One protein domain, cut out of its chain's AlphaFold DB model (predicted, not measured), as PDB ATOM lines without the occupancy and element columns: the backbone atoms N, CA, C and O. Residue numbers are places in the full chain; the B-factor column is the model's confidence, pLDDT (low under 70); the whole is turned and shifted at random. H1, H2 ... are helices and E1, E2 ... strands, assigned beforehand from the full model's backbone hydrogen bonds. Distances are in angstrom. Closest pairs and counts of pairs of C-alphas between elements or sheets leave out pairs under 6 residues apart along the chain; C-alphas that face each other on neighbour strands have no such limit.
ATOM      1  N   ALA A  93     189.574 231.056 173.005       77.06
ATOM      2  CA  ALA A  93     190.908 231.633 172.898       77.06
ATOM      3  C   ALA A  93     190.833 232.922 172.063       77.06
ATOM      4  O   ALA A  93     189.911 233.044 171.242       77.06
ATOM      5  N   PRO A  94     191.776 233.866 172.238       79.44
ATOM      6  CA  PRO A  94     191.834 235.065 171.413       79.44
ATOM      7  C   PRO A  94     192.029 234.704 169.928       79.44
ATOM      8  O   PRO A  94     192.793 233.782 169.614       79.44
ATOM      9  N   PRO A  95     191.361 235.410 168.995       85.00
ATOM     10  CA  PRO A  95     191.630 235.273 167.567       85.00
ATOM     11  C   PRO A  95     193.099 235.589 167.227       85.00
ATOM     12  O   PRO A  95     193.759 236.326 167.960       85.00
ATOM     13  N   PRO A  96     193.634 235.067 166.107       88.62
ATOM     14  CA  PRO A  96     194.980 235.422 165.666       88.62
ATOM     15  C   PRO A  96     195.073 236.917 165.302       88.62
ATOM     16  O   PRO A  96     194.044 237.535 165.011       88.62
ATOM     17  N   PRO A  97     196.286 237.501 165.259       91.06
ATOM     18  CA  PRO A  97     196.486 238.853 164.745       91.06
ATOM     19  C   PRO A  97     195.937 239.015 163.324       91.06
ATOM     20  O   PRO A  97     196.000 238.090 162.511       91.06
ATOM     21  N   TRP A  98     195.414 240.199 163.013       93.06
ATOM     22  CA  TRP A  98     194.935 240.527 161.677       93.06
ATOM     23  C   TRP A  98     196.119 240.716 160.720       93.06
ATOM     24  O   TRP A  98     196.777 241.756 160.714       93.06
ATOM     25  N   ASP A  99     196.390 239.692 159.912       92.31
ATOM     26  CA  ASP A  99     197.456 239.690 158.906       92.31
ATOM     27  C   ASP A  99     197.011 238.923 157.643       92.31
ATOM     28  O   ASP A  99     197.395 237.769 157.439       92.31
ATOM     29  N   PRO A 100     196.145 239.521 156.801       90.75
ATOM     30  CA  PRO A 100     195.652 238.876 155.589       90.75
ATOM     31  C   PRO A 100     196.763 238.617 154.559       90.75
ATOM     32  O   PRO A 100     197.638 239.448 154.294       90.75
ATOM     33  N   THR A 101     196.679 237.452 153.929       90.06
ATOM     34  CA  THR A 101     197.494 237.017 152.788       90.06
ATOM     35  C   THR A 101     197.054 237.691 151.486       90.06
ATOM     36  O   THR A 101     195.946 238.216 151.395       90.06
ATOM     37  N   ASP A 102     197.885 237.632 150.440       88.19
ATOM     38  CA  ASP A 102     197.547 238.209 149.127       88.19
ATOM     39  C   ASP A 102     196.239 237.637 148.555       88.19
ATOM     40  O   ASP A 102     195.430 238.374 148.004       88.19
ATOM     41  N   ALA A 103     195.953 236.354 148.803       85.06
ATOM     42  CA  ALA A 103     194.693 235.731 148.398       85.06
ATOM     43  C   ALA A 103     193.461 236.316 149.119       85.06
ATOM     44  O   ALA A 103     192.369 236.314 148.564       85.06
ATOM     45  N   GLU A 104     193.603 236.786 150.362       86.88
ATOM     46  CA  GLU A 104     192.527 237.483 151.085       86.88
ATOM     47  C   GLU A 104     192.418 238.945 150.646       86.88
ATOM     48  O   GLU A 104     191.318 239.483 150.578       86.88
ATOM     49  N   ILE A 105     193.541 239.573 150.287       87.81
ATOM     50  CA  ILE A 105     193.560 240.909 149.681       87.81
ATOM     51  C   ILE A 105     192.811 240.910 148.349       87.81
ATOM     52  O   ILE A 105     191.992 241.799 148.126       87.81
ATOM     53  N   ASP A 106     193.037 239.897 147.513       84.19
ATOM     54  CA  ASP A 106     192.318 239.728 146.252       84.19
ATOM     55  C   ASP A 106     190.807 239.604 146.493       84.19
ATOM     56  O   ASP A 106     190.031 240.252 145.797       84.19
ATOM     57  N   VAL A 107     190.386 238.874 147.539       82.94
ATOM     58  CA  VAL A 107     188.971 238.795 147.956       82.94
ATOM     59  C   VAL A 107     188.418 240.178 148.318       82.94
ATOM     60  O   VAL A 107     187.308 240.511 147.908       82.94
ATOM     61  N   PHE A 108     189.183 241.010 149.032       84.94
ATOM     62  CA  PHE A 108     188.768 242.382 149.361       84.94
ATOM     63  C   PHE A 108     188.677 243.304 148.131       84.94
ATOM     64  O   PHE A 108     188.002 244.331 148.189       84.94
ATOM     65  N   ASP A 109     189.394 242.995 147.046       78.75
ATOM     66  CA  ASP A 109     189.375 243.759 145.795       78.75
ATOM     67  C   ASP A 109     188.271 243.311 144.828       78.75
ATOM     68  O   ASP A 109     187.708 244.149 144.118       78.75
ATOM     69  N   SER A 110     188.000 242.005 144.762       69.25
ATOM     70  CA  SER A 110     187.056 241.394 143.820       69.25
ATOM     71  C   SER A 110     185.626 241.277 144.350       69.25
ATOM     72  O   SER A 110     184.709 241.042 143.559       69.25
ATOM     73  N   GLY A 111     185.431 241.378 145.667       62.22
ATOM     74  CA  GLY A 111     184.172 241.033 146.329       62.22
ATOM     75  C   GLY A 111     183.811 239.550 146.169       62.22
ATOM     76  O   GLY A 111     184.683 238.710 145.938       62.22
ATOM     77  N   GLU A 112     182.515 239.216 146.262       52.38
ATOM     78  CA  GLU A 112     181.950 237.846 146.187       52.38
ATOM     79  C   GLU A 112     182.281 237.052 144.896       52.38
ATOM     80  O   GLU A 112     181.982 235.863 144.818       52.38
ATOM     81  N   SER A 113     182.939 237.661 143.905       50.34
ATOM     82  CA  SER A 113     183.225 237.110 142.568       50.34
ATOM     83  C   SER A 113     184.350 236.052 142.508       50.34
ATOM     84  O   SER A 113     185.042 235.945 141.492       50.34
ATOM     85  N   VAL A 114     184.587 235.268 143.566       51.41
ATOM     86  CA  VAL A 114     185.662 234.256 143.576       51.41
ATOM     87  C   VAL A 114     185.096 232.839 143.399       51.41
ATOM     88  O   VAL A 114     184.911 232.095 144.362       51.41
ATOM     89  N   ASP A 115     184.862 232.446 142.143       49.12
ATOM     90  CA  ASP A 115     184.223 231.178 141.731       49.12
ATOM     91  C   ASP A 115     185.095 229.905 141.846       49.12
ATOM     92  O   ASP A 115     184.735 228.834 141.352       49.12
ATOM     93  N   CYS A 116     186.241 229.948 142.532       48.84
ATOM     94  CA  CYS A 116     187.133 228.790 142.671       48.84
ATOM     95  C   CYS A 116     187.161 228.205 144.098       48.84
ATOM     96  O   CYS A 116     187.015 228.903 145.104       48.84
ATOM     97  N   LEU A 117     187.393 226.888 144.210       48.81
ATOM     98  CA  LEU A 117     187.550 226.183 145.497       48.81
ATOM     99  C   LEU A 117     188.695 226.764 146.355       48.81
ATOM    100  O   LEU A 117     188.600 226.775 147.582       48.81
ATOM    101  N   SER A 118     189.741 227.306 145.720       49.47
ATOM    102  CA  SER A 118     190.813 228.073 146.370       49.47
ATOM    103  C   SER A 118     190.303 229.392 146.973       49.47
ATOM    104  O   SER A 118     190.676 229.729 148.102       49.47
ATOM    105  N   GLY A 119     189.375 230.065 146.289       62.41
ATOM    106  CA  GLY A 119     188.707 231.294 146.716       62.41
ATOM    107  C   GLY A 119     187.845 231.141 147.963       62.41
ATOM    108  O   GLY A 119     187.955 231.942 148.886       62.41
ATOM    109  N   ARG A 120     187.069 230.055 148.076       69.69
ATOM    110  CA  ARG A 120     186.222 229.802 149.265       69.69
ATOM    111  C   ARG A 120     187.022 229.720 150.565       69.69
ATOM    112  O   ARG A 120     186.548 230.146 151.618       69.69
ATOM    113  N   SER A 121     188.240 229.177 150.505       77.19
ATOM    114  CA  SER A 121     189.126 229.116 151.671       77.19
ATOM    115  C   SER A 121     189.625 230.504 152.086       77.19
ATOM    116  O   SER A 121     189.668 230.792 153.280       77.19
ATOM    117  N   ALA A 122     189.952 231.363 151.113       78.75
ATOM    118  CA  ALA A 122     190.378 232.738 151.340       78.75
ATOM    119  C   ALA A 122     189.218 233.590 151.869       78.75
ATOM    120  O   ALA A 122     189.376 234.223 152.902       78.75
ATOM    121  N   VAL A 123     188.024 233.487 151.275       80.25
ATOM    122  CA  VAL A 123     186.787 234.125 151.766       80.25
ATOM    123  C   VAL A 123     186.510 233.739 153.219       80.25
ATOM    124  O   VAL A 123     186.277 234.598 154.062       80.25
ATOM    125  N   ARG A 124     186.602 232.448 153.561       80.25
ATOM    126  CA  ARG A 124     186.381 231.992 154.940       80.25
ATOM    127  C   ARG A 124     187.429 232.530 155.920       80.25
ATOM    128  O   ARG A 124     187.082 232.764 157.076       80.25
ATOM    129  N   ARG A 125     188.693 232.676 155.515       82.38
ATOM    130  CA  ARG A 125     189.736 233.252 156.384       82.38
ATOM    131  C   ARG A 125     189.586 234.772 156.510       82.38
ATOM    132  O   ARG A 125     189.539 235.253 157.636       82.38
ATOM    133  N   ALA A 126     189.315 235.472 155.411       82.88
ATOM    134  CA  ALA A 126     188.918 236.878 155.395       82.88
ATOM    135  C   ALA A 126     187.740 237.149 156.349       82.88
ATOM    136  O   ALA A 126     187.792 238.072 157.161       82.88
ATOM    137  N   SER A 127     186.713 236.289 156.332       84.88
ATOM    138  CA  SER A 127     185.564 236.410 157.236       84.88
ATOM    139  C   SER A 127     185.829 236.058 158.689       84.88
ATOM    140  O   SER A 127     185.111 236.534 159.565       84.88
ATOM    141  N   ARG A 128     186.860 235.261 158.976       85.75
ATOM    142  CA  ARG A 128     187.299 235.010 160.355       85.75
ATOM    143  C   ARG A 128     188.021 236.195 160.970       85.75
ATOM    144  O   ARG A 128     188.112 236.223 162.192       85.75
ATOM    145  N   GLY A 129     188.523 237.133 160.169       89.56
ATOM    146  CA  GLY A 129     189.167 238.334 160.685       89.56
ATOM    147  C   GLY A 129     190.368 238.050 161.594       89.56
ATOM    148  O   GLY A 129     190.973 236.979 161.543       89.56
ATOM    149  N   GLY A 130     190.701 239.021 162.441       91.06
ATOM    150  CA  GLY A 130     191.791 238.920 163.405       91.06
ATOM    151  C   GLY A 130     191.854 240.116 164.353       91.06
ATOM    152  O   GLY A 130     191.095 241.073 164.211       91.06
ATOM    153  N   LEU A 131     192.760 240.046 165.327       91.00
ATOM    154  CA  LEU A 131     192.981 241.101 166.315       91.00
ATOM    155  C   LEU A 131     193.937 242.179 165.804       91.00
ATOM    156  O   LEU A 131     194.978 241.888 165.212       91.00
ATOM    157  N   LEU A 132     193.592 243.428 166.081       92.12
ATOM    158  CA  LEU A 132     194.480 244.574 165.968       92.12
ATOM    159  C   LEU A 132     195.348 244.699 167.239       92.12
ATOM    160  O   LEU A 132     195.020 244.098 168.266       92.12
ATOM    161  N   PRO A 133     196.461 245.456 167.194       89.50
ATOM    162  CA  PRO A 133     197.361 245.618 168.342       89.50
ATOM    163  C   PRO A 133     196.719 246.140 169.634       89.50
ATOM    164  O   PRO A 133     197.205 245.844 170.719       89.50
ATOM    165  N   ASP A 134     195.626 246.894 169.524       86.19
ATOM    166  CA  ASP A 134     194.847 247.426 170.648       86.19
ATOM    167  C   ASP A 134     193.852 246.402 171.235       86.19
ATOM    168  O   ASP A 134     193.120 246.714 172.169       86.19
ATOM    169  N   GLY A 135     193.808 245.179 170.692       86.31
ATOM    170  CA  GLY A 135     192.885 244.118 171.099       86.31
ATOM    171  C   GLY A 135     191.534 244.143 170.384       86.31
ATOM    172  O   GLY A 135     190.723 243.245 170.605       86.31
ATOM    173  N   SER A 136     191.296 245.118 169.506       89.12
ATOM    174  CA  SER A 136     190.050 245.232 168.747       89.12
ATOM    175  C   SER A 136     189.975 244.182 167.643       89.12
ATOM    176  O   SER A 136     190.969 243.870 166.985       89.12
ATOM    177  N   TYR A 137     188.789 243.635 167.397       90.00
ATOM    178  CA  TYR A 137     188.593 242.557 166.436       90.00
ATOM    179  C   TYR A 137     188.096 243.084 165.091       90.00
ATOM    180  O   TYR A 137     186.992 243.617 164.980       90.00
ATOM    181  N   LEU A 138     188.901 242.896 164.046       92.81
ATOM    182  CA  LEU A 138     188.593 243.314 162.684       92.81
ATOM    183  C   LEU A 138     188.184 242.112 161.831       92.81
ATOM    184  O   LEU A 138     188.935 241.150 161.691       92.81
ATOM    185  N   SER A 139     187.016 242.192 161.204       89.81
ATOM    186  CA  SER A 139     186.444 241.143 160.354       89.81
ATOM    187  C   SER A 139     185.936 241.705 159.028       89.81
ATOM    188  O   SER A 139     185.767 242.916 158.877       89.81
ATOM    189  N   TRP A 140     185.705 240.827 158.054       87.38
ATOM    190  CA  TRP A 140     185.168 241.183 156.741       87.38
ATOM    191  C   TRP A 140     183.988 240.284 156.380       87.38
ATOM    192  O   TRP A 140     184.037 239.068 156.544       87.38
ATOM    193  N   THR A 141     182.909 240.857 155.864       75.12
ATOM    194  CA  THR A 141     181.758 240.078 155.396       75.12
ATOM    195  C   THR A 141     181.669 240.115 153.877       75.12
ATOM    196  O   THR A 141     182.063 241.096 153.254       75.12
ATOM    197  N   ALA A 142     181.105 239.055 153.291       58.97
ATOM    198  CA  ALA A 142     181.022 238.835 151.844       58.97
ATOM    199  C   ALA A 142     180.330 239.969 151.049       58.97
ATOM    200  O   ALA A 142     180.472 240.067 149.838       58.97
ATOM    201  N   ARG A 143     179.658 240.901 151.735       59.47
ATOM    202  CA  ARG A 143     179.053 242.111 151.158       59.47
ATOM    203  C   ARG A 143     180.019 243.302 151.038       59.47
ATOM    204  O   ARG A 143     179.560 244.441 151.038       59.47
ATOM    205  N   ASP A 144     181.329 243.055 150.974       65.75
ATOM    206  CA  ASP A 144     182.385 244.084 150.978       65.75
ATOM    207  C   ASP A 144     182.353 245.021 152.198       65.75
ATOM    208  O   ASP A 144     182.741 246.191 152.135       65.75
ATOM    209  N   GLU A 145     181.901 244.510 153.340       81.06
ATOM    210  CA  GLU A 145     181.720 245.305 154.552       81.06
ATOM    211  C   GLU A 145     182.692 244.828 155.634       81.06
ATOM    212  O   GLU A 145     182.550 243.734 156.191       81.06
ATOM    213  N   PHE A 146     183.708 245.652 155.915       90.62
ATOM    214  CA  PHE A 146     184.588 245.469 157.068       90.62
ATOM    215  C   PHE A 146     183.844 245.841 158.344       90.62
ATOM    216  O   PHE A 146     183.024 246.753 158.339       90.62
ATOM    217  N   SER A 147     184.139 245.155 159.442       90.62
ATOM    218  CA  SER A 147     183.567 245.452 160.752       90.62
ATOM    219  C   SER A 147     184.616 245.379 161.850       90.62
ATOM    220  O   SER A 147     185.368 244.406 161.906       90.62
ATOM    221  N   ILE A 148     184.626 246.369 162.744       90.94
ATOM    222  CA  ILE A 148     185.436 246.389 163.966       90.94
ATOM    223  C   ILE A 148     184.534 246.149 165.180       90.94
ATOM    224  O   ILE A 148     183.538 246.848 165.359       90.94
ATOM    225  N   ASP A 149     184.815 245.111 165.963       86.88
ATOM    226  CA  ASP A 149     183.978 244.639 167.079       86.88
ATOM    227  C   ASP A 149     182.487 244.504 166.703       86.88
ATOM    228  O   ASP A 149     181.582 244.871 167.455       86.88
ATOM    229  N   GLY A 150     182.223 244.024 165.484       83.56
ATOM    230  CA  GLY A 150     180.870 243.854 164.944       83.56
ATOM    231  C   GLY A 150     180.205 245.133 164.414       83.56
ATOM    232  O   GLY A 150     179.043 245.078 164.011       83.56
ATOM    233  N   ARG A 151     180.907 246.274 164.383       84.44
ATOM    234  CA  ARG A 151     180.415 247.522 163.780       84.44
ATOM    235  C   ARG A 151     180.988 247.738 162.384       84.44
ATOM    236  O   ARG A 151     182.211 247.820 162.267       84.44
ATOM    237  N   PRO A 152     180.141 247.899 161.355       87.62
ATOM    238  CA  PRO A 152     180.600 248.198 160.009       87.62
ATOM    239  C   PRO A 152     181.428 249.475 159.908       87.62
ATOM    240  O   PRO A 152     181.046 250.497 160.473       87.62
ATOM    241  N   ILE A 153     182.526 249.417 159.154       89.75
ATOM    242  CA  ILE A 153     183.410 250.551 158.880       89.75
ATOM    243  C   ILE A 153     183.956 250.512 157.450       89.75
ATOM    244  O   ILE A 153     184.220 249.455 156.871       89.75
ATOM    245  N   LYS A 154     184.217 251.687 156.881       90.25
ATOM    246  CA  LYS A 154     185.024 251.845 155.668       90.25
ATOM    247  C   LYS A 154     186.502 251.786 156.022       90.25
ATOM    248  O   LYS A 154     187.035 252.691 156.661       90.25
ATOM    249  N   LEU A 155     187.187 250.755 155.535       91.50
ATOM    250  CA  LEU A 155     188.566 250.480 155.923       91.50
ATOM    251  C   LEU A 155     189.578 250.730 154.785       91.50
ATOM    252  O   LEU A 155     189.476 250.098 153.729       91.50
ATOM    253  N   PRO A 156     190.607 251.584 154.972       94.44
ATOM    254  CA  PRO A 156     191.757 251.658 154.070       94.44
ATOM    255  C   PRO A 156     192.698 250.458 154.306       94.44
ATOM    256  O   PRO A 156     193.831 250.615 154.759       94.44
ATOM    257  N   TYR A 157     192.212 249.248 154.011       93.44
ATOM    258  CA  TYR A 157     192.807 247.979 154.446       93.44
ATOM    259  C   TYR A 157     194.247 247.754 153.945       93.44
ATOM    260  O   TYR A 157     195.066 247.217 154.687       93.44
ATOM    261  N   ARG A 158     194.616 248.223 152.739       93.44
ATOM    262  CA  ARG A 158     196.005 248.127 152.238       93.44
ATOM    263  C   ARG A 158     196.939 249.083 152.968       93.44
ATOM    264  O   ARG A 158     198.097 248.752 153.199       93.44
ATOM    265  N   GLY A 159     196.441 250.278 153.289       92.94
ATOM    266  CA  GLY A 159     197.188 251.248 154.082       92.94
ATOM    267  C   GLY A 159     197.428 250.731 155.495       92.94
ATOM    268  O   GLY A 159     198.568 250.717 155.949       92.94
ATOM    269  N   LEU A 160     196.373 250.212 156.133       95.25
ATOM    270  CA  LEU A 160     196.442 249.645 157.475       95.25
ATOM    271  C   LEU A 160     197.404 248.456 157.525       95.25
ATOM    272  O   LEU A 160     198.277 248.418 158.382       95.25
ATOM    273  N   LEU A 161     197.304 247.519 156.582       94.44
ATOM    274  CA  LEU A 161     198.192 246.359 156.533       94.44
ATOM    275  C   LEU A 161     199.666 246.756 156.394       94.44
ATOM    276  O   LEU A 161     200.539 246.186 157.047       94.44
ATOM    277  N   GLU A 162     199.959 247.748 155.550       93.62
ATOM    278  CA  GLU A 162     201.324 248.242 155.372       93.62
ATOM    279  C   GLU A 162     201.864 248.897 156.652       93.62
ATOM    280  O   GLU A 162     203.019 248.662 157.014       93.62
ATOM    281  N   ILE A 163     201.021 249.647 157.364       93.69
ATOM    282  CA  ILE A 163     201.340 250.222 158.673       93.69
ATOM    283  C   ILE A 163     201.615 249.115 159.692       93.69
ATOM    284  O   ILE A 163     202.680 249.103 160.303       93.69
ATOM    285  N   LEU A 164     200.704 248.152 159.844       92.88
ATOM    286  CA  LEU A 164     200.840 247.073 160.822       92.88
ATOM    287  C   LEU A 164     202.096 246.231 160.570       92.88
ATOM    288  O   LEU A 164     202.744 245.800 161.518       92.88
ATOM    289  N   ARG A 165     202.499 246.030 159.310       92.12
ATOM    290  CA  ARG A 165     203.710 245.263 158.976       92.12
ATOM    291  C   ARG A 165     205.014 246.046 159.161       92.12
ATOM    292  O   ARG A 165     206.025 245.433 159.489       92.12
ATOM    293  N   LYS A 166     205.026 247.363 158.918       88.38
ATOM    294  CA  LYS A 166     206.274 248.153 158.798       88.38
ATOM    295  C   LYS A 166     206.486 249.200 159.891       88.38
ATOM    296  O   LYS A 166     207.628 249.600 160.117       88.38
ATOM    297  N   HIS A 167     205.428 249.681 160.534       85.38
ATOM    298  CA  HIS A 167     205.523 250.758 161.513       85.38
ATOM    299  C   HIS A 167     206.038 250.217 162.852       85.38
ATOM    300  O   HIS A 167     205.432 249.322 163.440       85.38
ATOM    301  N   LYS A 168     207.160 250.766 163.337       79.50
ATOM    302  CA  LYS A 168     207.862 250.264 164.534       79.50
ATOM    303  C   LYS A 168     207.021 250.342 165.802       79.50
ATOM    304  O   LYS A 168     207.179 249.514 166.686       79.50
ATOM    305  N   ASP A 169     206.114 251.307 165.854       82.38
ATOM    306  CA  ASP A 169     205.334 251.602 167.047       82.38
ATOM    307  C   ASP A 169     203.837 251.366 166.858       82.38
ATOM    308  O   ASP A 169     203.011 252.079 167.410       82.38
ATOM    309  N   ARG A 170     203.447 250.397 166.031       82.44
ATOM    310  CA  ARG A 170     202.029 250.094 165.760       82.44
ATOM    311  C   ARG A 170     201.190 249.803 167.017       82.44
ATOM    312  O   ARG A 170     199.977 249.983 166.975       82.44
ATOM    313  N   ASP A 171     201.827 249.389 168.110       85.25
ATOM    314  CA  ASP A 171     201.166 249.025 169.368       85.25
ATOM    315  C   ASP A 171     200.809 250.252 170.231       85.25
ATOM    316  O   ASP A 171     200.076 250.128 171.207       85.25
ATOM    317  N   ARG A 172     201.295 251.458 169.880       87.88
ATOM    318  CA  ARG A 172     201.004 252.690 170.637       87.88
ATOM    319  C   ARG A 172     199.631 253.295 170.333       87.88
ATOM    320  O   ARG A 172     199.280 254.284 170.966       87.88
TER     321      ARG A 172
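Overview. This is residues 93 to 172 of the 656 residues of an uncharacterized protein of Acidiferrobacter sp (UniProt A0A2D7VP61). A small three-stranded antiparallel sheet, E1, E2 and E3, has a helical corner at its E1 edge: H2 is beside E1, and H1 crosses H2 at nearly a right angle and only grazes the sheet. H3 lies off the sheet, near H1 but touching no helix, and the stretch after it runs out to one end of the long axis. The printed part has 80 residues with three named helices and three named strands, in the order H1 H2 E1 E2 E3 H3, and its class is mixed, helices and strands. The sheet's order is E1 - E2 - E3. The whole is compact by its radius of gyration of the C-alphas, 12.5 A, yet elongated in outline, spanning 40 by 25 by 24 A.

Along the chain. After residues 93 to 101, H1 takes residues 102 to 110, 12.2 A long, from C-alpha 102 at (197.547, 238.209, 149.127). H2, residues 117 to 128, is the longest helix by residues, at 17.3 A. E1 is residues 137 to 141, 13.2 A long, with C-alpha 137 at (188.593, 242.557, 166.436). E2 is residues 145 to 148, 10.2 A, and E3 is residues 151 to 153, 6.5 A. H3, residues 157 to 166, is 14.2 A long and ends with C-alpha 166 at (206.274, 248.153, 158.798).

Arrangement. E1, E2 and E3 form a meander, each strand the antiparallel neighbour of the one before. The hairpin of E1 and E2 has N 139 and O 147 within hydrogen-bond range at 2.8 A, and N 141 and O 145 at 2.9 A. In the hairpin of E2 and E3, N 153 and O 146 are 2.8 A apart. Residues 130 to 131 pair antiparallel with residues 137 to 138 of E1. H2 is on the sheet but only just at the sheet's level, with a height over the sheet of 3.9 A; its closest C-alphas to E1 are those of Ser 127 and Trp 140, 4.8 A apart. H1 and H2 touch, about perpendicular at 89 degrees, the closest C-alphas being those of Glu 104 and Ala 122, 5.2 A apart. H1 only grazes the sheet, with residues 104 to 108. H1 and H3 are near each other, with 5 pairs of C-alphas within 10 A. H3 is not on the sheet and is apart from H2, E1 and E2. In H1 and H3 every O i to N i+4 pair is within hydrogen-bond range; in H2, 6 of 8 are.

Size, cuts and confidence. The two C-alphas farthest apart are those of Asp 115 and Arg 172, at 39.7 A. The printed part has no cut. No link is long; those from E1 to E2, E2 to E3 and E3 to H3 are tight. The mean pLDDT of the printed part is 82.0, and residues 110 to 120 and 142 to 144 are under 70.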